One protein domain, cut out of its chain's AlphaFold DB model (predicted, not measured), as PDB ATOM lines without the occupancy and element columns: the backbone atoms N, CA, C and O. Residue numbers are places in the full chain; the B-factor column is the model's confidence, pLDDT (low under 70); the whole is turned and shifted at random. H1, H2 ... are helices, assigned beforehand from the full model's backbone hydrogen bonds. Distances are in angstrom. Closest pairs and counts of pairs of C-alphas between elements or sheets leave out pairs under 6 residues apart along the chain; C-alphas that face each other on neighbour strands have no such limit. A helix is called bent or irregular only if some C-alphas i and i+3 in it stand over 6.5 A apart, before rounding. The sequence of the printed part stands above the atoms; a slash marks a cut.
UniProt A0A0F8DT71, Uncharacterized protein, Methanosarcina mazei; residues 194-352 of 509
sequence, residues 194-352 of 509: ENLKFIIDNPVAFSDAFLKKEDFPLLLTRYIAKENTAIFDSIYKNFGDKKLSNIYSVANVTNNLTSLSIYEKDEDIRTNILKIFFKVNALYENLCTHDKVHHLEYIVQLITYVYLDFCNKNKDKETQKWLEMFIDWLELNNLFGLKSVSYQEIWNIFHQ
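Overview. This is residues 194 to 352 of the 509 residues of an uncharacterized protein of Methanosarcina mazei (UniProt A0A0F8DT71). What does the model look like at first sight? Two helices, H5 and H8, lie side by side in the middle, and the longest helix, H6, crosses H8 and passes close to H5; H1, H2 and H3 gather at one end of the body, and H7, H9 and H10 at the other. H4 packs on one side of H6, and most helices that meet are crossed. How much is printed, and of what kind? The printed part has 159 residues with ten named helices, H1 to H10 in chain order, and no named strand, and its class is all helix. It is compact, with a radius of gyration of the C-alphas of 15.9 A and spans of 51 by 34 by 29 A.

Along the chain. Where does the first helix begin, and what follows it? H1, residues 194 to 201, has C-alpha 194 at (190.819, 320.205, 275.251). H2 is residues 208 to 214, H3 is residues 216 to 225, 14.3 A long, and H4 is residues 229 to 239. Where are the longer helices? H5, residues 243 to 257, is 21.6 A from first to last C-alpha; H6, residues 266 to 287, is 31.7 A and ends with C-alpha 287 at (199.117, 348.029, 267.787). After H7, residues 291 to 295, come H8, residues 299 to 311, 17.5 A long, and H9, residues 316 to 332, 24.3 A long. Where does the last helix end? H10, residues 343 to 352, 14.1 A long, has C-alpha 352 at (220.316, 346.384, 271.698).

Arrangement. What do the first three helices touch? H1 and H3 only just touch, with 3 pairs of C-alphas within 8 A, the closest those of Ile 200 and Arg 222 at 5.4 A. H2 and H3 form a helical hairpin, closest at the C-alphas of Leu 211 and Leu 219, 5.3 A. H3 touches H5 at a steep tilt of 48 degrees, opposite ways, closest at the C-alphas of Pro 217 and Asn 252, 5.1 A. How does H6 stand to its neighbours? It touches H3 with its residues 269 to 277 alone, closest at the C-alphas of Arg 270 and Tyr 223, 5.9 A. It touches H4 with residues 278 to 285 alone, closest at Asn 281 and Ile 235, whose C-alphas are 6.2 A apart. It touches H8 with residues 276 to 284 alone, the C-alphas of Val 280 and Thr 304 being the closest at 5.9 A. What stands round H8? H5 touches it at a shallow tilt of 23 degrees, the same way, closest at the C-alphas of Val 250 and Gln 301, 5.3 A. H9 forms a helical hairpin with it, closest at the C-alphas of Thr 319 and Tyr 307, 6.3 A, and H10 touches it, closest at the C-alphas of Tyr 343 and Leu 302, 5.5 A. H7 is close to H9 but not clearly touching, the closest C-alphas being those of Val 293 and Ile 327 at 7.4 A. How well formed are the helices' backbones? In H1, H2, H3, H5, H6, H8, H9 and H10 every O i to N i+4 pair is within hydrogen-bond range, against 5 of 7 in H4 and 0 of 1 in H7, which has 1 of 2 O i to N i+3 pairs within range. H4 is irregular, with C-alphas 231 and 234 8.3 A apart, and H7 only just irregular, with C-alphas 291 and 294 6.8 A apart.

Size, cuts and confidence. How large is it, and is it unbroken? The two C-alphas farthest apart, those of Val 204 and Leu 332, are 50.8 A apart, and the printed part has no cut. Are there long links? No link between the helices is long; that from H9 to H10, with 10 residues, is short. Where is the confidence low? The mean pLDDT of the printed part is 80.8, and 21 residues are under 70, among them 310 to 317 and 337 to 341.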
ATOM      1  N   GLU A 194     191.758 321.071 274.534       79.31
ATOM      2  CA  GLU A 194     190.819 320.205 275.251       79.31
ATOM      3  C   GLU A 194     191.322 319.769 276.638       79.31
ATOM      4  O   GLU A 194     190.534 319.726 277.586       79.31
ATOM      5  N   ASN A 195     192.622 319.506 276.796       81.31
ATOM      6  CA  ASN A 195     193.204 319.133 278.091       81.31
ATOM      7  C   ASN A 195     193.229 320.323 279.041       81.31
ATOM      8  O   ASN A 195     192.850 320.198 280.206       81.31
ATOM      9  N   LEU A 196     193.630 321.493 278.529       86.94
ATOM     10  CA  LEU A 196     193.552 322.733 279.293       86.94
ATOM     11  C   LEU A 196     192.106 322.976 279.713       86.94
ATOM     12  O   LEU A 196     191.844 323.193 280.891       86.94
ATOM     13  N   LYS A 197     191.148 322.836 278.793       87.19
ATOM     14  CA  LYS A 197     189.729 322.989 279.111       87.19
ATOM     15  C   LYS A 197     189.280 322.052 280.234       87.19
ATOM     16  O   LYS A 197     188.660 322.516 281.185       87.19
ATOM     17  N   PHE A 198     189.653 320.771 280.185       84.75
ATOM     18  CA  PHE A 198     189.335 319.805 281.243       84.75
ATOM     19  C   PHE A 198     189.863 320.235 282.619       84.75
ATOM     20  O   PHE A 198     189.145 320.133 283.615       84.75
ATOM     21  N   ILE A 199     191.093 320.750 282.685       85.94
ATOM     22  CA  ILE A 199     191.697 321.217 283.939       85.94
ATOM     23  C   ILE A 199     191.029 322.512 284.424       85.94
ATOM     24  O   ILE A 199     190.702 322.655 285.607       85.94
ATOM     25  N   ILE A 200     190.812 323.474 283.526       89.12
ATOM     26  CA  ILE A 200     190.271 324.796 283.862       89.12
ATOM     27  C   ILE A 200     188.799 324.712 284.302       89.12
ATOM     28  O   ILE A 200     188.423 325.378 285.278       89.12
ATOM     29  N   ASP A 201     188.003 323.857 283.654       86.62
ATOM     30  CA  ASP A 201     186.559 323.712 283.886       86.62
ATOM     31  C   ASP A 201     186.210 322.769 285.052       86.62
ATOM     32  O   ASP A 201     185.056 322.737 285.483       86.62
ATOM     33  N   ASN A 202     187.180 322.037 285.617       83.94
ATOM     34  CA  ASN A 202     186.952 321.083 286.708       83.94
ATOM     35  C   ASN A 202     187.593 321.530 288.044       83.94
ATOM     36  O   ASN A 202     188.608 320.973 288.472       83.94
ATOM     37  N   PRO A 203     186.998 322.509 288.757       84.25
ATOM     38  CA  PRO A 203     187.527 323.008 290.028       84.25
ATOM     39  C   PRO A 203     187.428 321.994 291.181       84.25
ATOM     40  O   PRO A 203     188.051 322.198 292.218       84.25
ATOM     41  N   VAL A 204     186.645 320.919 291.019       79.62
ATOM     42  CA  VAL A 204     186.510 319.854 292.025       79.62
ATOM     43  C   VAL A 204     187.741 318.949 292.008       79.62
ATOM     44  O   VAL A 204     188.309 318.680 293.061       79.62
ATOM     45  N   ALA A 205     188.164 318.500 290.822       72.94
ATOM     46  CA  ALA A 205     189.370 317.685 290.673       72.94
ATOM     47  C   ALA A 205     190.655 318.524 290.775       72.94
ATOM     48  O   ALA A 205     191.656 318.058 291.312       72.94
ATOM     49  N   PHE A 206     190.612 319.770 290.296       82.62
ATOM     50  CA  PHE A 206     191.748 320.685 290.276       82.62
ATOM     51  C   PHE A 206     191.380 321.964 291.025       82.62
ATOM     52  O   PHE A 206     191.002 322.956 290.409       82.62
ATOM     53  N   SER A 207     191.445 321.960 292.354       87.00
ATOM     54  CA  SER A 207     191.144 323.163 293.144       87.00
ATOM     55  C   SER A 207     192.154 324.288 292.882       87.00
ATOM     56  O   SER A 207     193.268 324.041 292.419       87.00
ATOM     57  N   ASP A 208     191.789 325.536 293.181       89.88
ATOM     58  CA  ASP A 208     192.710 326.675 293.030       89.88
ATOM     59  C   ASP A 208     193.972 326.490 293.887       89.88
ATOM     60  O   ASP A 208     195.077 326.707 293.402       89.88
ATOM     61  N   ALA A 209     193.830 325.971 295.112       85.75
ATOM     62  CA  ALA A 209     194.956 325.629 295.981       85.75
ATOM     63  C   ALA A 209     195.862 324.534 295.386       85.75
ATOM     64  O   ALA A 209     197.081 324.590 295.549       85.75
ATOM     65  N   PHE A 210     195.280 323.550 294.689       82.25
ATOM     66  CA  PHE A 210     196.041 322.520 293.983       82.25
ATOM     67  C   PHE A 210     196.832 323.125 292.821       82.25
ATOM     68  O   PHE A 210     198.044 322.939 292.754       82.25
ATOM     69  N   LEU A 211     196.180 323.907 291.952       85.81
ATOM     70  CA  LEU A 211     196.860 324.564 290.832       85.81
ATOM     71  C   LEU A 211     197.938 325.533 291.322       85.81
ATOM     72  O   LEU A 211     199.053 325.498 290.823       85.81
ATOM     73  N   LYS A 212     197.659 326.324 292.365       86.25
ATOM     74  CA  LYS A 212     198.632 327.245 292.970       86.25
ATOM     75  C   LYS A 212     199.941 326.551 293.346       86.25
ATOM     76  O   LYS A 212     201.006 327.150 293.231       86.25
ATOM     77  N   LYS A 213     199.841 325.311 293.832       79.81
ATOM     78  CA  LYS A 213     200.972 324.508 294.290       79.81
ATOM     79  C   LYS A 213     201.679 323.775 293.149       79.81
ATOM     80  O   LYS A 213     202.905 323.732 293.145       79.81
ATOM     81  N   GLU A 214     200.921 323.153 292.252       78.25
ATOM     82  CA  GLU A 214     201.469 322.212 291.268       78.25
ATOM     83  C   GLU A 214     201.819 322.888 289.928       78.25
ATOM     84  O   GLU A 214     202.834 322.545 289.335       78.25
ATOM     85  N   ASP A 215     201.031 323.870 289.473       82.25
ATOM     86  CA  ASP A 215     201.286 324.660 288.256       82.25
ATOM     87  C   ASP A 215     200.561 326.017 288.364       82.25
ATOM     88  O   ASP A 215     199.377 326.173 288.035       82.25
ATOM     89  N   PHE A 216     201.276 327.017 288.882       86.56
ATOM     90  CA  PHE A 216     200.732 328.356 289.103       86.56
ATOM     91  C   PHE A 216     200.239 329.035 287.805       86.56
ATOM     92  O   PHE A 216     199.155 329.627 287.833       86.56
ATOM     93  N   PRO A 217     200.934 328.929 286.652       90.62
ATOM     94  CA  PRO A 217     200.390 329.363 285.364       90.62
ATOM     95  C   PRO A 217     198.996 328.807 285.023       90.62
ATOM     96  O   PRO A 217     198.174 329.555 284.484       90.62
ATOM     97  N   LEU A 218     198.656 327.557 285.375       91.19
ATOM     98  CA  LEU A 218     197.287 327.034 285.184       91.19
ATOM     99  C   LEU A 218     196.246 327.768 286.041       91.19
ATOM    100  O   LEU A 218     195.126 328.004 285.577       91.19
ATOM    101  N   LEU A 219     196.597 328.181 287.264       92.00
ATOM    102  CA  LEU A 219     195.712 328.997 288.103       92.00
ATOM    103  C   LEU A 219     195.448 330.366 287.464       92.00
ATOM    104  O   LEU A 219     194.300 330.796 287.341       92.00
ATOM    105  N   LEU A 220     196.508 331.036 287.011       93.00
ATOM    106  CA  LEU A 220     196.407 332.322 286.319       93.00
ATOM    107  C   LEU A 220     195.567 332.201 285.038       93.00
ATOM    108  O   LEU A 220     194.698 333.034 284.777       93.00
ATOM    109  N   THR A 221     195.767 331.115 284.288       93.19
ATOM    110  CA  THR A 221     194.984 330.774 283.091       93.19
ATOM    111  C   THR A 221     193.506 330.646 283.420       93.19
ATOM    112  O   THR A 221     192.672 331.213 282.715       93.19
ATOM    113  N   ARG A 222     193.166 329.959 284.518       92.88
ATOM    114  CA  ARG A 222     191.781 329.819 284.985       92.88
ATOM    115  C   ARG A 222     191.146 331.169 285.272       92.88
ATOM    116  O   ARG A 222     189.995 331.381 284.896       92.88
ATOM    117  N   TYR A 223     191.872 332.067 285.934       92.94
ATOM    118  CA  TYR A 223     191.360 333.397 286.248       92.94
ATOM    119  C   TYR A 223     191.100 334.223 284.995       92.94
ATOM    120  O   TYR A 223     190.008 334.765 284.869       92.94
ATOM    121  N   ILE A 224     192.029 334.248 284.038       92.25
ATOM    122  CA  ILE A 224     191.830 334.966 282.771       92.25
ATOM    123  C   ILE A 224     190.674 334.350 281.965       92.25
ATOM    124  O   ILE A 224     189.798 335.066 281.478       92.25
ATOM    125  N   ALA A 225     190.630 333.020 281.845       90.12
ATOM    126  CA  ALA A 225     189.652 332.319 281.014       90.12
ATOM    127  C   ALA A 225     188.203 332.460 281.511       90.12
ATOM    128  O   ALA A 225     187.281 332.431 280.694       90.12
ATOM    129  N   LYS A 226     188.001 332.612 282.827       87.38
ATOM    130  CA  LYS A 226     186.677 332.780 283.450       87.38
ATOM    131  C   LYS A 226     186.154 334.218 283.425       87.38
ATOM    132  O   LYS A 226     184.992 334.428 283.771       87.38
ATOM    133  N   GLU A 227     186.970 335.197 283.039       83.94
ATOM    134  CA  GLU A 227     186.511 336.579 282.909       83.94
ATOM    135  C   GLU A 227     185.670 336.823 281.655       83.94
ATOM    136  O   GLU A 227     185.748 336.107 280.653       83.94
ATOM    137  N   ASN A 228     184.856 337.881 281.719       66.62
ATOM    138  CA  ASN A 228     183.935 338.249 280.652       66.62
ATOM    139  C   ASN A 228     184.673 338.507 279.328       66.62
ATOM    140  O   ASN A 228     185.537 339.380 279.223       66.62
ATOM    141  N   THR A 229     184.277 337.768 278.292       66.19
ATOM    142  CA  THR A 229     184.921 337.771 276.978       66.19
ATOM    143  C   THR A 229     184.820 339.093 276.234       66.19
ATOM    144  O   THR A 229     185.676 339.361 275.398       66.19
ATOM    145  N   ALA A 230     183.836 339.935 276.556       73.12
ATOM    146  CA  ALA A 230     183.632 341.207 275.868       73.12
ATOM    147  C   ALA A 230     184.770 342.218 276.096       73.12
ATOM    148  O   ALA A 230     184.997 343.073 275.248       73.12
ATOM    149  N   ILE A 231     185.491 342.127 277.220       75.94
ATOM    150  CA  ILE A 231     186.570 343.067 277.567       75.94
ATOM    151  C   ILE A 231     187.870 342.735 276.815       75.94
ATOM    152  O   ILE A 231     188.695 343.616 276.598       75.94
ATOM    153  N   PHE A 232     188.048 341.479 276.399       84.56
ATOM    154  CA  PHE A 232     189.279 340.974 275.777       84.56
ATOM    155  C   PHE A 232     189.047 340.467 274.348       84.56
ATOM    156  O   PHE A 232     189.789 339.618 273.855       84.56
ATOM    157  N   ASP A 233     187.989 340.952 273.690       83.06
ATOM    158  CA  ASP A 233     187.538 340.469 272.380       83.06
ATOM    159  C   ASP A 233     188.646 340.557 271.318       83.06
ATOM    160  O   ASP A 233     188.837 339.627 270.537       83.06
ATOM    161  N   SER A 234     189.441 341.629 271.341       83.81
ATOM    162  CA  SER A 234     190.549 341.867 270.410       83.81
ATOM    163  C   SER A 234     191.622 340.775 270.490       83.81
ATOM    164  O   SER A 234     191.967 340.165 269.475       83.81
ATOM    165  N   ILE A 235     192.114 340.479 271.697       88.75
ATOM    166  CA  ILE A 235     193.080 339.396 271.921       88.75
ATOM    167  C   ILE A 235     192.439 338.024 271.669       88.75
ATOM    168  O   ILE A 235     193.050 337.155 271.051       88.75
ATOM    169  N   TYR A 236     191.197 337.803 272.104       88.06
ATOM    170  CA  TYR A 236     190.532 336.508 271.933       88.06
ATOM    171  C   TYR A 236     190.250 336.168 270.467       88.06
ATOM    172  O   TYR A 236     190.393 335.008 270.085       88.06
ATOM    173  N   LYS A 237     189.942 337.160 269.626       85.75
ATOM    174  CA  LYS A 237     189.865 336.982 268.169       85.75
ATOM    175  C   LYS A 237     191.203 336.562 267.570       85.75
ATOM    176  O   LYS A 237     191.223 335.705 266.694       85.75
ATOM    177  N   ASN A 238     192.306 337.135 268.050       85.75
ATOM    178  CA  ASN A 238     193.646 336.755 267.606       85.75
ATOM    179  C   ASN A 238     194.016 335.326 268.009       85.75
ATOM    180  O   ASN A 238     194.610 334.604 267.214       85.75
ATOM    181  N   PHE A 239     193.624 334.897 269.208       87.19
ATOM    182  CA  PHE A 239     193.912 333.545 269.682       87.19
ATOM    183  C   PHE A 239     193.170 332.447 268.911       87.19
ATOM    184  O   PHE A 239     193.651 331.310 268.867       87.19
ATOM    185  N   GLY A 240     192.017 332.767 268.315       85.31
ATOM    186  CA  GLY A 240     191.219 331.825 267.532       85.31
ATOM    187  C   GLY A 240     190.891 330.548 268.313       85.31
ATOM    188  O   GLY A 240     190.499 330.600 269.480       85.31
ATOM    189  N   ASP A 241     191.100 329.393 267.678       84.06
ATOM    190  CA  ASP A 241     190.773 328.073 268.241       84.06
ATOM    191  C   ASP A 241     191.714 327.620 269.375       84.06
ATOM    192  O   ASP A 241     191.445 326.623 270.039       84.06
ATOM    193  N   LYS A 242     192.824 328.334 269.614       85.25
ATOM    194  CA  LYS A 242     193.838 328.002 270.633       85.25
ATOM    195  C   LYS A 242     193.798 328.975 271.811       85.25
ATOM    196  O   LYS A 242     194.832 329.483 272.256       85.25
ATOM    197  N   LYS A 243     192.597 329.316 272.275       88.38
ATOM    198  CA  LYS A 243     192.382 330.365 273.276       88.38
ATOM    199  C   LYS A 243     193.104 330.079 274.593       88.38
ATOM    200  O   LYS A 243     193.902 330.902 275.033       88.38
ATOM    201  N   LEU A 244     192.843 328.942 275.226       89.88
ATOM    202  CA  LEU A 244     193.434 328.543 276.503       89.88
ATOM    203  C   LEU A 244     194.938 328.339 276.381       89.88
ATOM    204  O   LEU A 244     195.672 328.752 277.272       89.88
ATOM    205  N   SER A 245     195.399 327.772 275.269       88.12
ATOM    206  CA  SER A 245     196.829 327.567 275.012       88.12
ATOM    207  C   SER A 245     197.600 328.897 274.963       88.12
ATOM    208  O   SER A 245     198.679 329.042 275.549       88.12
ATOM    209  N   ASN A 246     197.020 329.910 274.314       88.69
ATOM    210  CA  ASN A 246     197.596 331.250 274.265       88.69
ATOM    211  C   ASN A 246     197.479 331.993 275.604       88.69
ATOM    212  O   ASN A 246     198.446 332.624 276.033       88.69
ATOM    213  N   ILE A 247     196.347 331.874 276.309       91.69
ATOM    214  CA  ILE A 247     196.199 332.420 277.669       91.69
ATOM    215  C   ILE A 247     197.246 331.807 278.606       91.69
ATOM    216  O   ILE A 247     197.888 332.541 279.352       91.69
ATOM    217  N   TYR A 248     197.458 330.491 278.538       91.19
ATOM    218  CA  TYR A 248     198.472 329.797 279.327       91.19
ATOM    219  C   TYR A 248     199.873 330.320 279.035       91.19
ATOM    220  O   TYR A 248     200.637 330.592 279.956       91.19
ATOM    221  N   SER A 249     200.188 330.557 277.762       88.31
ATOM    222  CA  SER A 249     201.468 331.155 277.378       88.31
ATOM    223  C   SER A 249     201.662 332.534 278.023       88.31
ATOM    224  O   SER A 249     202.710 332.793 278.606       88.31
ATOM    225  N   VAL A 250     200.642 333.399 277.990       90.50
ATOM    226  CA  VAL A 250     200.667 334.728 278.632       90.50
ATOM    227  C   VAL A 250     200.786 334.628 280.157       90.50
ATOM    228  O   VAL A 250     201.565 335.360 280.776       90.50
ATOM    229  N   ALA A 251     200.048 333.703 280.771       91.44
ATOM    230  CA  ALA A 251     200.133 333.410 282.196       91.44
ATOM    231  C   ALA A 251     201.541 332.951 282.598       91.44
ATOM    232  O   ALA A 251     202.055 333.399 283.621       91.44
ATOM    233  N   ASN A 252     202.185 332.126 281.770       88.56
ATOM    234  CA  ASN A 252     203.542 331.651 282.003       88.56
ATOM    235  C   ASN A 252     204.569 332.793 281.932       88.56
ATOM    236  O   ASN A 252     205.369 332.953 282.852       88.56
ATOM    237  N   VAL A 253     204.489 333.660 280.909       87.94
ATOM    238  CA  VAL A 253     205.331 334.875 280.835       87.94
ATOM    239  C   VAL A 253     205.156 335.730 282.086       87.94
ATOM    240  O   VAL A 253     206.133 336.195 282.671       87.94
ATOM    241  N   THR A 254     203.907 335.909 282.517       89.44
ATOM    242  CA  THR A 254     203.602 336.720 283.695       89.44
ATOM    243  C   THR A 254     204.195 336.107 284.955       89.44
ATOM    244  O   THR A 254     204.866 336.810 285.705       89.44
ATOM    245  N   ASN A 255     204.006 334.806 285.174       88.00
ATOM    246  CA  ASN A 255     204.575 334.090 286.312       88.00
ATOM    247  C   ASN A 255     206.105 334.208 286.373       88.00
ATOM    248  O   ASN A 255     206.658 334.411 287.448       88.00
ATOM    249  N   ASN A 256     206.787 334.131 285.230       84.56
ATOM    250  CA  ASN A 256     208.249 334.172 285.198       84.56
ATOM    251  C   ASN A 256     208.815 335.568 285.494       84.56
ATOM    252  O   ASN A 256     209.897 335.684 286.063       84.56
ATOM    253  N   LEU A 257     208.093 336.631 285.127       79.88
ATOM    254  CA  LEU A 257     208.552 338.016 285.297       79.88
ATOM    255  C   LEU A 257     208.002 338.713 286.542       79.88
ATOM    256  O   LEU A 257     208.426 339.823 286.866       79.88
ATOM    257  N   THR A 258     207.048 338.100 287.237       76.38
ATOM    258  CA  THR A 258     206.398 338.713 288.393       76.38
ATOM    259  C   THR A 258     206.431 337.786 289.588       76.38
ATOM    260  O   THR A 258     206.265 336.577 289.483       76.38
ATOM    261  N   SER A 259     206.549 338.361 290.778       71.88
ATOM    262  CA  SER A 259     206.449 337.598 292.019       71.88
ATOM    263  C   SER A 259     204.994 337.279 292.393       71.88
ATOM    264  O   SER A 259     204.689 337.190 293.572       71.88
ATOM    265  N   LEU A 260     204.066 337.114 291.437       69.75
ATOM    266  CA  LEU A 260     202.642 336.876 291.734       69.75
ATOM    267  C   LEU A 260     202.387 335.617 292.588       69.75
ATOM    268  O   LEU A 260     201.359 335.509 293.250       69.75
ATOM    269  N   SER A 261     203.320 334.671 292.624       66.62
ATOM    270  CA  SER A 261     203.237 333.508 293.509       66.62
ATOM    271  C   SER A 261     203.318 333.859 295.004       66.62
ATOM    272  O   SER A 261     202.876 333.060 295.827       66.62
ATOM    273  N   ILE A 262     203.823 335.047 295.375       64.50
ATOM    274  CA  ILE A 262     203.991 335.463 296.782       64.50
ATOM    275  C   ILE A 262     202.697 335.958 297.440       64.50
ATOM    276  O   ILE A 262     202.676 336.165 298.651       64.50
ATOM    277  N   TYR A 263     201.624 336.189 296.676       73.75
ATOM    278  CA  TYR A 263     200.370 336.681 297.247       73.75
ATOM    279  C   TYR A 263     199.654 335.568 298.031       73.75
ATOM    280  O   TYR A 263     199.359 334.485 297.513       73.75
ATOM    281  N   GLU A 264     199.338 335.848 299.298       63.84
ATOM    282  CA  GLU A 264     198.718 334.870 300.198       63.84
ATOM    283  C   GLU A 264     197.254 334.581 299.833       63.84
ATOM    284  O   GLU A 264     196.821 333.431 299.927       63.84
ATOM    285  N   LYS A 265     196.506 335.585 299.352       74.19
ATOM    286  CA  LYS A 265     195.077 335.465 299.022       74.19
ATOM    287  C   LYS A 265     194.825 335.348 297.520       74.19
ATOM    288  O   LYS A 265     195.369 336.104 296.720       74.19
ATOM    289  N   ASP A 266     193.917 334.453 297.154       70.31
ATOM    290  CA  ASP A 266     193.539 334.193 295.758       70.31
ATOM    291  C   ASP A 266     192.866 335.401 295.081       70.31
ATOM    292  O   ASP A 266     193.066 335.645 293.891       70.31
ATOM    293  N   GLU A 267     192.134 336.220 295.843       73.44
ATOM    294  CA  GLU A 267     191.512 337.458 295.350       73.44
ATOM    295  C   GLU A 267     192.553 338.506 294.911       73.44
ATOM    296  O   GLU A 267     192.352 339.194 293.905       73.44
ATOM    297  N   ASP A 268     193.704 338.567 295.590       82.44
ATOM    298  CA  ASP A 268     194.821 339.440 295.213       82.44
ATOM    299  C   ASP A 268     195.506 338.934 293.935       82.44
ATOM    300  O   ASP A 268     195.789 339.719 293.026       82.44
ATOM    301  N   ILE A 269     195.705 337.614 293.821       87.69
ATOM    302  CA  ILE A 269     196.282 336.980 292.622       87.69
ATOM    303  C   ILE A 269     195.399 337.252 291.410       87.69
ATOM    304  O   ILE A 269     195.886 337.778 290.405       87.69
ATOM    305  N   ARG A 270     194.100 336.940 291.515       90.88
ATOM    306  CA  ARG A 270     193.120 337.157 290.445       90.88
ATOM    307  C   ARG A 270     193.089 338.623 290.028       90.88
ATOM    308  O   ARG A 270     193.179 338.931 288.846       90.88
ATOM    309  N   THR A 271     193.003 339.542 290.985       89.19
ATOM    310  CA  THR A 271     192.940 340.977 290.685       89.19
ATOM    311  C   THR A 271     194.186 341.450 289.933       89.19
ATOM    312  O   THR A 271     194.078 342.207 288.967       89.19
ATOM    313  N   ASN A 272     195.373 341.000 290.341       88.88
ATOM    314  CA  ASN A 272     196.621 341.443 289.732       88.88
ATOM    315  C   ASN A 272     196.830 340.867 288.328       88.88
ATOM    316  O   ASN A 272     197.178 341.627 287.422       88.88
ATOM    317  N   ILE A 273     196.560 339.573 288.108       91.31
ATOM    318  CA  ILE A 273     196.689 338.990 286.764       91.31
ATOM    319  C   ILE A 273     195.713 339.635 285.779       91.31
ATOM    320  O   ILE A 273     196.087 339.934 284.648       91.31
ATOM    321  N   LEU A 274     194.491 339.943 286.217       91.00
ATOM    322  CA  LEU A 274     193.502 340.595 285.362       91.00
ATOM    323  C   LEU A 274     193.863 342.042 285.041       91.00
ATOM    324  O   LEU A 274     193.635 342.480 283.918       91.00
ATOM    325  N   LYS A 275     194.482 342.777 285.974       89.25
ATOM    326  CA  LYS A 275     195.030 344.115 285.689       89.25
ATOM    327  C   LYS A 275     196.120 344.063 284.620       89.25
ATOM    328  O   LYS A 275     196.106 344.885 283.706       89.25
ATOM    329  N   ILE A 276     197.039 343.102 284.724       89.56
ATOM    330  CA  ILE A 276     198.100 342.895 283.729       89.56
ATOM    331  C   ILE A 276     197.473 342.555 282.377       89.56
ATOM    332  O   ILE A 276     197.747 343.232 281.389       89.56
ATOM    333  N   PHE A 277     196.573 341.572 282.341       91.38
ATOM    334  CA  PHE A 277     195.937 341.123 281.105       91.38
ATOM    335  C   PHE A 277     195.100 342.225 280.439       91.38
ATOM    336  O   PHE A 277     195.166 342.408 279.226       91.38
ATOM    337  N   PHE A 278     194.391 343.038 281.227       90.56
ATOM    338  CA  PHE A 278     193.681 344.220 280.735       90.56
ATOM    339  C   PHE A 278     194.619 345.228 280.079       90.56
ATOM    340  O   PHE A 278     194.311 345.780 279.022       90.56
ATOM    341  N   LYS A 279     195.791 345.449 280.676       88.81
ATOM    342  CA  LYS A 279     196.764 346.379 280.120       88.81
ATOM    343  C   LYS A 279     197.400 345.861 278.834       88.81
ATOM    344  O   LYS A 279     197.548 346.628 277.887       88.81
ATOM    345  N   VAL A 280     197.696 344.565 278.783       90.81
ATOM    346  CA  VAL A 280     198.163 343.876 277.574       90.81
ATOM    347  C   VAL A 280     197.120 343.972 276.458       90.81
ATOM    348  O   VAL A 280     197.487 344.294 275.331       90.81
ATOM    349  N   ASN A 281     195.828 343.797 276.764       91.31
ATOM    350  CA  ASN A 281     194.747 343.983 275.789       91.31
ATOM    351  C   ASN A 281     194.716 345.401 275.214       91.31
ATOM    352  O   ASN A 281     194.672 345.558 273.999       91.31
ATOM    353  N   ALA A 282     194.824 346.427 276.061       89.75
ATOM    354  CA  ALA A 282     194.848 347.814 275.601       89.75
ATOM    355  C   ALA A 282     196.064 348.127 274.703       89.75
ATOM    356  O   ALA A 282     195.928 348.827 273.703       89.75
ATOM    357  N   LEU A 283     197.253 347.612 275.040       89.19
ATOM    358  CA  LEU A 283     198.452 347.769 274.203       89.19
ATOM    359  C   LEU A 283     198.289 347.050 272.857       89.19
ATOM    360  O   LEU A 283     198.610 347.612 271.811       89.19
ATOM    361  N   TYR A 284     197.757 345.828 272.878       89.88
ATOM    362  CA  TYR A 284     197.481 345.049 271.675       89.88
ATOM    363  C   TYR A 284     196.503 345.769 270.739       89.88
ATOM    364  O   TYR A 284     196.783 345.892 269.549       89.88
ATOM    365  N   GLU A 285     195.404 346.311 271.268       89.12
ATOM    366  CA  GLU A 285     194.419 347.077 270.493       89.12
ATOM    367  C   GLU A 285     195.034 348.278 269.771       89.12
ATOM    368  O   GLU A 285     194.751 348.489 268.593       89.12
ATOM    369  N   ASN A 286     195.925 349.022 270.432       86.75
ATOM    370  CA  ASN A 286     196.605 350.156 269.803       86.75
ATOM    371  C   ASN A 286     197.533 349.717 268.655       86.75
ATOM    372  O   ASN A 286     197.637 350.408 267.641       86.75
ATOM    373  N   LEU A 287     198.195 348.564 268.797       84.50
ATOM    374  CA  LEU A 287     199.117 348.029 267.787       84.50
ATOM    375  C   LEU A 287     198.401 347.425 266.576       84.50
ATOM    376  O   LEU A 287     198.969 347.394 265.489       84.50
ATOM    377  N   CYS A 288     197.146 346.991 266.727       81.56
ATOM    378  CA  CYS A 288     196.341 346.432 265.631       81.56
ATOM    379  C   CYS A 288     196.019 347.441 264.513       81.56
ATOM    380  O   CYS A 288     195.394 347.076 263.523       81.56
ATOM    381  N   THR A 289     196.449 348.697 264.644       73.69
ATOM    382  CA  THR A 289     196.473 349.677 263.548       73.69
ATOM    383  C   THR A 289     197.408 349.269 262.401       73.69
ATOM    384  O   THR A 289     197.220 349.732 261.278       73.69
ATOM    385  N   HIS A 290     198.373 348.381 262.654       70.56
ATOM    386  CA  HIS A 290     199.240 347.791 261.637       70.56
ATOM    387  C   HIS A 290     198.720 346.405 261.213       70.56
ATOM    388  O   HIS A 290     198.799 345.444 261.980       70.56
ATOM    389  N   ASP A 291     198.280 346.265 259.956       74.31
ATOM    390  CA  ASP A 291     197.642 345.042 259.421       74.31
ATOM    391  C   ASP A 291     198.468 343.753 259.618       74.31
ATOM    392  O   ASP A 291     197.923 342.656 259.759       74.31
ATOM    393  N   LYS A 292     199.803 343.868 259.649       77.38
ATOM    394  CA  LYS A 292     200.725 342.725 259.753       77.38
ATOM    395  C   LYS A 292     200.922 342.203 261.176       77.38
ATOM    396  O   LYS A 292     201.472 341.115 261.338       77.38
ATOM    397  N   VAL A 293     200.475 342.928 262.202       78.25
ATOM    398  CA  VAL A 293     200.674 342.552 263.616       78.25
ATOM    399  C   VAL A 293     200.041 341.201 263.933       78.25
ATOM    400  O   VAL A 293     200.616 340.404 264.670       78.25
ATOM    401  N   HIS A 294     198.916 340.884 263.293       74.31
ATOM    402  CA  HIS A 294     198.233 339.600 263.447       74.31
ATOM    403  C   HIS A 294     199.012 338.398 262.890       74.31
ATOM    404  O   HIS A 294     198.667 337.262 263.204       74.31
ATOM    405  N   HIS A 295     200.048 338.614 262.070       73.88
ATOM    406  CA  HIS A 295     200.896 337.537 261.546       73.88
ATOM    407  C   HIS A 295     201.971 337.075 262.537       73.88
ATOM    408  O   HIS A 295     202.596 336.039 262.316       73.88
ATOM    409  N   LEU A 296     202.182 337.814 263.629       75.56
ATOM    410  CA  LEU A 296     203.089 337.417 264.699       75.56
ATOM    411  C   LEU A 296     202.361 336.478 265.665       75.56
ATOM    412  O   LEU A 296     201.588 336.926 266.508       75.56
ATOM    413  N   GLU A 297     202.646 335.177 265.578       73.75
ATOM    414  CA  GLU A 297     202.019 334.153 266.434       73.75
ATOM    415  C   GLU A 297     202.227 334.404 267.940       73.75
ATOM    416  O   GLU A 297     201.404 334.000 268.756       73.75
ATOM    417  N   TYR A 298     203.309 335.092 268.313       80.25
ATOM    418  CA  TYR A 298     203.710 335.353 269.698       80.25
ATOM    419  C   TYR A 298     203.429 336.792 270.169       80.25
ATOM    420  O   TYR A 298     203.979 337.231 271.183       80.25
ATOM    421  N   ILE A 299     202.638 337.573 269.423       86.31
ATOM    422  CA  ILE A 299     202.487 339.015 269.671       86.31
ATOM    423  C   ILE A 299     201.996 339.336 271.082       86.31
ATOM    424  O   ILE A 299     202.509 340.252 271.720       86.31
ATOM    425  N   VAL A 300     201.046 338.568 271.610       89.50
ATOM    426  CA  VAL A 300     200.488 338.843 272.939       89.50
ATOM    427  C   VAL A 300     201.491 338.481 274.037       89.50
ATOM    428  O   VAL A 300     201.617 339.216 275.016       89.50
ATOM    429  N   GLN A 301     202.271 337.412 273.857       89.19
ATOM    430  CA  GLN A 301     203.364 337.019 274.751       89.19
ATOM    431  C   GLN A 301     204.472 338.077 274.746       89.19
ATOM    432  O   GLN A 301     204.954 338.456 275.811       89.19
ATOM    433  N   LEU A 302     204.818 338.610 273.570       88.69
ATOM    434  CA  LEU A 302     205.768 339.710 273.430       88.69
ATOM    435  C   LEU A 302     205.274 340.965 274.149       88.69
ATOM    436  O   LEU A 302     206.007 341.524 274.957       88.69
ATOM    437  N   ILE A 303     204.042 341.409 273.887       90.06
ATOM    438  CA  ILE A 303     203.475 342.591 274.550       90.06
ATOM    439  C   ILE A 303     203.476 342.384 276.064       90.06
ATOM    440  O   ILE A 303     203.852 343.294 276.792       90.06
ATOM    441  N   THR A 304     203.116 341.188 276.535       90.75
ATOM    442  CA  THR A 304     203.183 340.831 277.960       90.75
ATOM    443  C   THR A 304     204.604 340.965 278.499       90.75
ATOM    444  O   THR A 304     204.809 341.622 279.517       90.75
ATOM    445  N   TYR A 305     205.585 340.388 277.805       88.56
ATOM    446  CA  TYR A 305     206.994 340.436 278.178       88.56
ATOM    447  C   TYR A 305     207.503 341.878 278.272       88.56
ATOM    448  O   TYR A 305     208.001 342.287 279.315       88.56
ATOM    449  N   VAL A 306     207.299 342.669 277.218       85.06
ATOM    450  CA  VAL A 306     207.732 344.069 277.140       85.06
ATOM    451  C   VAL A 306     207.023 344.924 278.181       85.06
ATOM    452  O   VAL A 306     207.650 345.743 278.845       85.06
ATOM    453  N   TYR A 307     205.714 344.735 278.351       86.12
ATOM    454  CA  TYR A 307     204.954 345.432 279.376       86.12
ATOM    455  C   TYR A 307     205.557 345.173 280.754       86.12
ATOM    456  O   TYR A 307     205.898 346.128 281.439       86.12
ATOM    457  N   LEU A 308     205.771 343.911 281.131       84.50
ATOM    458  CA  LEU A 308     206.295 343.547 282.448       84.50
ATOM    459  C   LEU A 308     207.755 343.970 282.660       84.50
ATOM    460  O   LEU A 308     208.075 344.479 283.732       84.50
ATOM    461  N   ASP A 309     208.604 343.845 281.639       77.00
ATOM    462  CA  ASP A 309     210.001 344.293 281.674       77.00
ATOM    463  C   ASP A 309     210.105 345.816 281.907       77.00
ATOM    464  O   ASP A 309     210.891 346.294 282.730       77.00
ATOM    465  N   PHE A 310     209.218 346.602 281.281       68.94
ATOM    466  CA  PHE A 310     209.159 348.059 281.459       68.94
ATOM    467  C   PHE A 310     208.337 348.504 282.686       68.94
ATOM    468  O   PHE A 310     208.529 349.614 283.202       68.94
ATOM    469  N   CYS A 311     207.425 347.665 283.183       56.78
ATOM    470  CA  CYS A 311     206.427 348.025 284.195       56.78
ATOM    471  C   CYS A 311     206.955 348.281 285.589       56.78
ATOM    472  O   CYS A 311     206.265 348.938 286.371       56.78
ATOM    473  N   ASN A 312     208.193 347.901 285.884       51.38
ATOM    474  CA  ASN A 312     208.834 348.308 287.130       51.38
ATOM    475  C   ASN A 312     208.984 349.847 287.263       51.38
ATOM    476  O   ASN A 312     209.476 350.319 288.285       51.38
ATOM    477  N   LYS A 313     208.559 350.654 286.266       50.09
ATOM    478  CA  LYS A 313     208.713 352.123 286.246       50.09
ATOM    479  C   LYS A 313     207.456 352.964 285.919       50.09
ATOM    480  O   LYS A 313     207.610 354.172 285.760       50.09
ATOM    481  N   ASN A 314     206.234 352.408 285.843       52.06
ATOM    482  CA  ASN A 314     204.986 353.162 285.537       52.06
ATOM    483  C   ASN A 314     205.058 354.032 284.256       52.06
ATOM    484  O   ASN A 314     204.788 355.237 284.285       52.06
ATOM    485  N   LYS A 315     205.428 353.439 283.113       61.38
ATOM    486  CA  LYS A 315     205.659 354.178 281.859       61.38
ATOM    487  C   LYS A 315     204.871 353.657 280.656       61.38
ATOM    488  O   LYS A 315     205.427 353.496 279.578       61.38
ATOM    489  N   ASP A 316     203.563 353.474 280.797       64.81
ATOM    490  CA  ASP A 316     202.705 352.918 279.734       64.81
ATOM    491  C   ASP A 316     202.869 353.586 278.357       64.81
ATOM    492  O   ASP A 316     202.899 352.912 277.331       64.81
ATOM    493  N   LYS A 317     203.002 354.920 278.325       66.00
ATOM    494  CA  LYS A 317     203.231 355.671 277.076       66.00
ATOM    495  C   LYS A 317     204.591 355.368 276.445       66.00
ATOM    496  O   LYS A 317     204.731 355.452 275.231       66.00
ATOM    497  N   GLU A 318     205.592 355.057 277.261       70.06
ATOM    498  CA  GLU A 318     206.920 354.662 276.792       70.06
ATOM    499  C   GLU A 318     206.883 353.228 276.258       70.06
ATOM    500  O   GLU A 318     207.380 352.989 275.163       70.06
ATOM    501  N   THR A 319     206.211 352.309 276.962       75.31
ATOM    502  CA  THR A 319     205.982 350.929 276.506       75.31
ATOM    503  C   THR A 319     205.285 350.896 275.146       75.31
ATOM    504  O   THR A 319     205.766 350.232 274.234       75.31
ATOM    505  N   GLN A 320     204.198 351.660 274.983       81.31
ATOM    506  CA  GLN A 320     203.472 351.764 273.712       81.31
ATOM    507  C   GLN A 320     204.393 352.233 272.574       81.31
ATOM    508  O   GLN A 320     204.461 351.588 271.534       81.31
ATOM    509  N   LYS A 321     205.164 353.303 272.800       76.38
ATOM    510  CA  LYS A 321     206.093 353.844 271.800       76.38
ATOM    511  C   LYS A 321     207.177 352.838 271.401       76.38
ATOM    512  O   LYS A 321     207.522 352.736 270.228       76.38
ATOM    513  N   TRP A 322     207.742 352.113 272.365       77.50
ATOM    514  CA  TRP A 322     208.751 351.093 272.078       77.50
ATOM    515  C   TRP A 322     208.175 349.919 271.285       77.50
ATOM    516  O   TRP A 322     208.851 349.412 270.392       77.50
ATOM    517  N   LEU A 323     206.935 349.517 271.575       83.75
ATOM    518  CA  LEU A 323     206.234 348.493 270.806       83.75
ATOM    519  C   LEU A 323     205.955 348.956 269.368       83.75
ATOM    520  O   LEU A 323     206.230 348.200 268.445       83.75
ATOM    521  N   GLU A 324     205.498 350.192 269.160       81.19
ATOM    522  CA  GLU A 324     205.313 350.776 267.818       81.19
ATOM    523  C   GLU A 324     206.630 350.786 267.028       81.19
ATOM    524  O   GLU A 324     206.703 350.241 265.930       81.19
ATOM    525  N   MET A 325     207.717 351.277 267.636       73.75
ATOM    526  CA  MET A 325     209.049 351.257 267.018       73.75
ATOM    527  C   MET A 325     209.530 349.838 266.688       73.75
ATOM    528  O   MET A 325     210.237 349.637 265.699       73.75
ATOM    529  N   PHE A 326     209.184 348.854 267.518       81.38
ATOM    530  CA  PHE A 326     209.502 347.454 267.265       81.38
ATOM    531  C   PHE A 326     208.723 346.904 266.066       81.38
ATOM    532  O   PHE A 326     209.326 346.264 265.205       81.38
ATOM    533  N   ILE A 327     207.420 347.185 265.973       81.38
ATOM    534  CA  ILE A 327     206.577 346.792 264.835       81.38
ATOM    535  C   ILE A 327     207.088 347.424 263.535       81.38
ATOM    536  O   ILE A 327     207.300 346.701 262.558       81.38
ATOM    537  N   ASP A 328     207.401 348.720 263.544       73.44
ATOM    538  CA  ASP A 328     208.006 349.413 262.401       73.44
ATOM    539  C   ASP A 328     209.348 348.786 262.011       73.44
ATOM    540  O   ASP A 328     209.644 348.568 260.835       73.44
ATOM    541  N   TRP A 329     210.183 348.452 262.999       76.75
ATOM    542  CA  TRP A 329     211.464 347.804 262.746       76.75
ATOM    543  C   TRP A 329     211.295 346.413 262.126       76.75
ATOM    544  O   TRP A 329     212.026 346.082 261.186       76.75
ATOM    545  N   LEU A 330     210.334 345.610 262.589       78.06
ATOM    546  CA  LEU A 330     210.019 344.326 261.963       78.06
ATOM    547  C   LEU A 330     209.554 344.508 260.516       78.06
ATOM    548  O   LEU A 330     209.942 343.718 259.653       78.06
ATOM    549  N   GLU A 331     208.760 345.544 260.238       73.12
ATOM    550  CA  GLU A 331     208.259 345.837 258.894       73.12
ATOM    551  C   GLU A 331     209.394 346.226 257.954       73.12
ATOM    552  O   GLU A 331     209.576 345.604 256.907       73.12
ATOM    553  N   LEU A 332     210.211 347.193 258.371       69.69
ATOM    554  CA  LEU A 332     211.349 347.695 257.605       69.69
ATOM    555  C   LEU A 332     212.361 346.598 257.259       69.69
ATOM    556  O   LEU A 332     213.022 346.672 256.224       69.69
ATOM    557  N   ASN A 333     212.494 345.587 258.118       70.88
ATOM    558  CA  ASN A 333     213.441 344.488 257.932       70.88
ATOM    559  C   ASN A 333     212.777 343.198 257.414       70.88
ATOM    560  O   ASN A 333     213.456 342.179 257.302       70.88
ATOM    561  N   ASN A 334     211.481 343.226 257.069       73.12
ATOM    562  CA  ASN A 334     210.703 342.068 256.606       73.12
ATOM    563  C   ASN A 334     210.775 340.846 257.547       73.12
ATOM    564  O   ASN A 334     210.855 339.701 257.103       73.12
ATOM    565  N   LEU A 335     210.737 341.082 258.860       77.50
ATOM    566  CA  LEU A 335     210.953 340.054 259.886       77.50
ATOM    567  C   LEU A 335     209.664 339.402 260.409       77.50
ATOM    568  O   LEU A 335     209.737 338.451 261.181       77.50
ATOM    569  N   PHE A 336     208.488 339.842 259.950       75.94
ATOM    570  CA  PHE A 336     207.191 339.250 260.322       75.94
ATOM    571  C   PHE A 336     207.059 337.756 259.982       75.94
ATOM    572  O   PHE A 336     206.234 337.068 260.571       75.94
ATOM    573  N   GLY A 337     207.850 337.252 259.030       67.75
ATOM    574  CA  GLY A 337     207.832 335.849 258.606       67.75
ATOM    575  C   GLY A 337     208.834 334.942 259.324       67.75
ATOM    576  O   GLY A 337     208.945 333.773 258.948       67.75
ATOM    577  N   LEU A 338     209.598 335.457 260.296       67.62
ATOM    578  CA  LEU A 338     210.574 334.650 261.025       67.62
ATOM    579  C   LEU A 338     209.870 333.547 261.816       67.62
ATOM    580  O   LEU A 338     209.009 333.800 262.653       67.62
ATOM    581  N   LYS A 339     210.282 332.307 261.562       62.03
ATOM    582  CA  LYS A 339     209.881 331.134 262.338       62.03
ATOM    583  C   LYS A 339     211.050 330.734 263.232       62.03
ATOM    584  O   LYS A 339     212.199 330.860 262.815       62.03
ATOM    585  N   SER A 340     210.752 330.241 264.432       59.00
ATOM    586  CA  SER A 340     211.736 329.653 265.361       59.00
ATOM    587  C   SER A 340     212.657 330.617 266.126       59.00
ATOM    588  O   SER A 340     213.608 330.145 266.736       59.00
ATOM    589  N   VAL A 341     212.379 331.926 266.153       62.66
ATOM    590  CA  VAL A 341     213.064 332.883 267.049       62.66
ATOM    591  C   VAL A 341     212.145 333.202 268.224       62.66
ATOM    592  O   VAL A 341     210.956 333.452 268.009       62.66
ATOM    593  N   SER A 342     212.662 333.183 269.456       77.19
ATOM    594  CA  SER A 342     211.848 333.536 270.622       77.19
ATOM    595  C   SER A 342     211.518 335.033 270.635       77.19
ATOM    596  O   SER A 342     212.291 335.876 270.164       77.19
ATOM    597  N   TYR A 343     210.366 335.389 271.208       79.88
ATOM    598  CA  TYR A 343     209.969 336.791 271.332       79.88
ATOM    599  C   TYR A 343     210.942 337.594 272.215       79.88
ATOM    600  O   TYR A 343     211.129 338.783 271.966       79.88
ATOM    601  N   GLN A 344     211.604 336.962 273.198       81.94
ATOM    602  CA  GLN A 344     212.627 337.623 274.016       81.94
ATOM    603  C   GLN A 344     213.882 337.952 273.205       81.94
ATOM    604  O   GLN A 344     214.396 339.062 273.294       81.94
ATOM    605  N   GLU A 345     214.388 337.011 272.405       79.31
ATOM    606  CA  GLU A 345     215.615 337.215 271.628       79.31
ATOM    607  C   GLU A 345     215.443 338.321 270.592       79.31
ATOM    608  O   GLU A 345     216.283 339.217 270.500       79.31
ATOM    609  N   ILE A 346     214.338 338.305 269.839       80.12
ATOM    610  CA  ILE A 346     214.091 339.326 268.816       80.12
ATOM    611  C   ILE A 346     213.872 340.706 269.441       80.12
ATOM    612  O   ILE A 346     214.363 341.705 268.909       80.12
ATOM    613  N   TRP A 347     213.209 340.763 270.601       83.31
ATOM    614  CA  TRP A 347     213.090 341.989 271.379       83.31
ATOM    615  C   TRP A 347     214.454 342.490 271.846       83.31
ATOM    616  O   TRP A 347     214.776 343.660 271.653       83.31
ATOM    617  N   ASN A 348     215.288 341.612 272.401       78.44
ATOM    618  CA  ASN A 348     216.618 341.964 272.886       78.44
ATOM    619  C   ASN A 348     217.522 342.458 271.757       78.44
ATOM    620  O   ASN A 348     218.224 343.448 271.942       78.44
ATOM    621  N   ILE A 349     217.466 341.840 270.575       76.06
ATOM    622  CA  ILE A 349     218.179 342.315 269.382       76.06
ATOM    623  C   ILE A 349     217.694 343.714 269.002       76.06
ATOM    624  O   ILE A 349     218.508 344.621 268.829       76.06
ATOM    625  N   PHE A 350     216.378 343.915 268.899       78.06
ATOM    626  CA  PHE A 350     215.805 345.227 268.609       78.06
ATOM    627  C   PHE A 350     216.257 346.273 269.632       78.06
ATOM    628  O   PHE A 350     216.724 347.346 269.243       78.06
ATOM    629  N   HIS A 351     216.162 345.948 270.919       72.44
ATOM    630  CA  HIS A 351     216.493 346.832 272.022       72.44
ATOM    631  C   HIS A 351     217.992 347.158 272.032       72.44
ATOM    632  O   HIS A 351     218.358 348.327 272.091       72.44
ATOM    633  N   GLN A 352     218.873 346.171 271.840       65.81
ATOM    634  CA  GLN A 352     220.316 346.384 271.698       65.81
ATOM    635  C   GLN A 352     220.652 347.239 270.478       65.81
ATOM    636  O   GLN A 352     221.470 348.150 270.579       65.81
TER     637      GLN A 352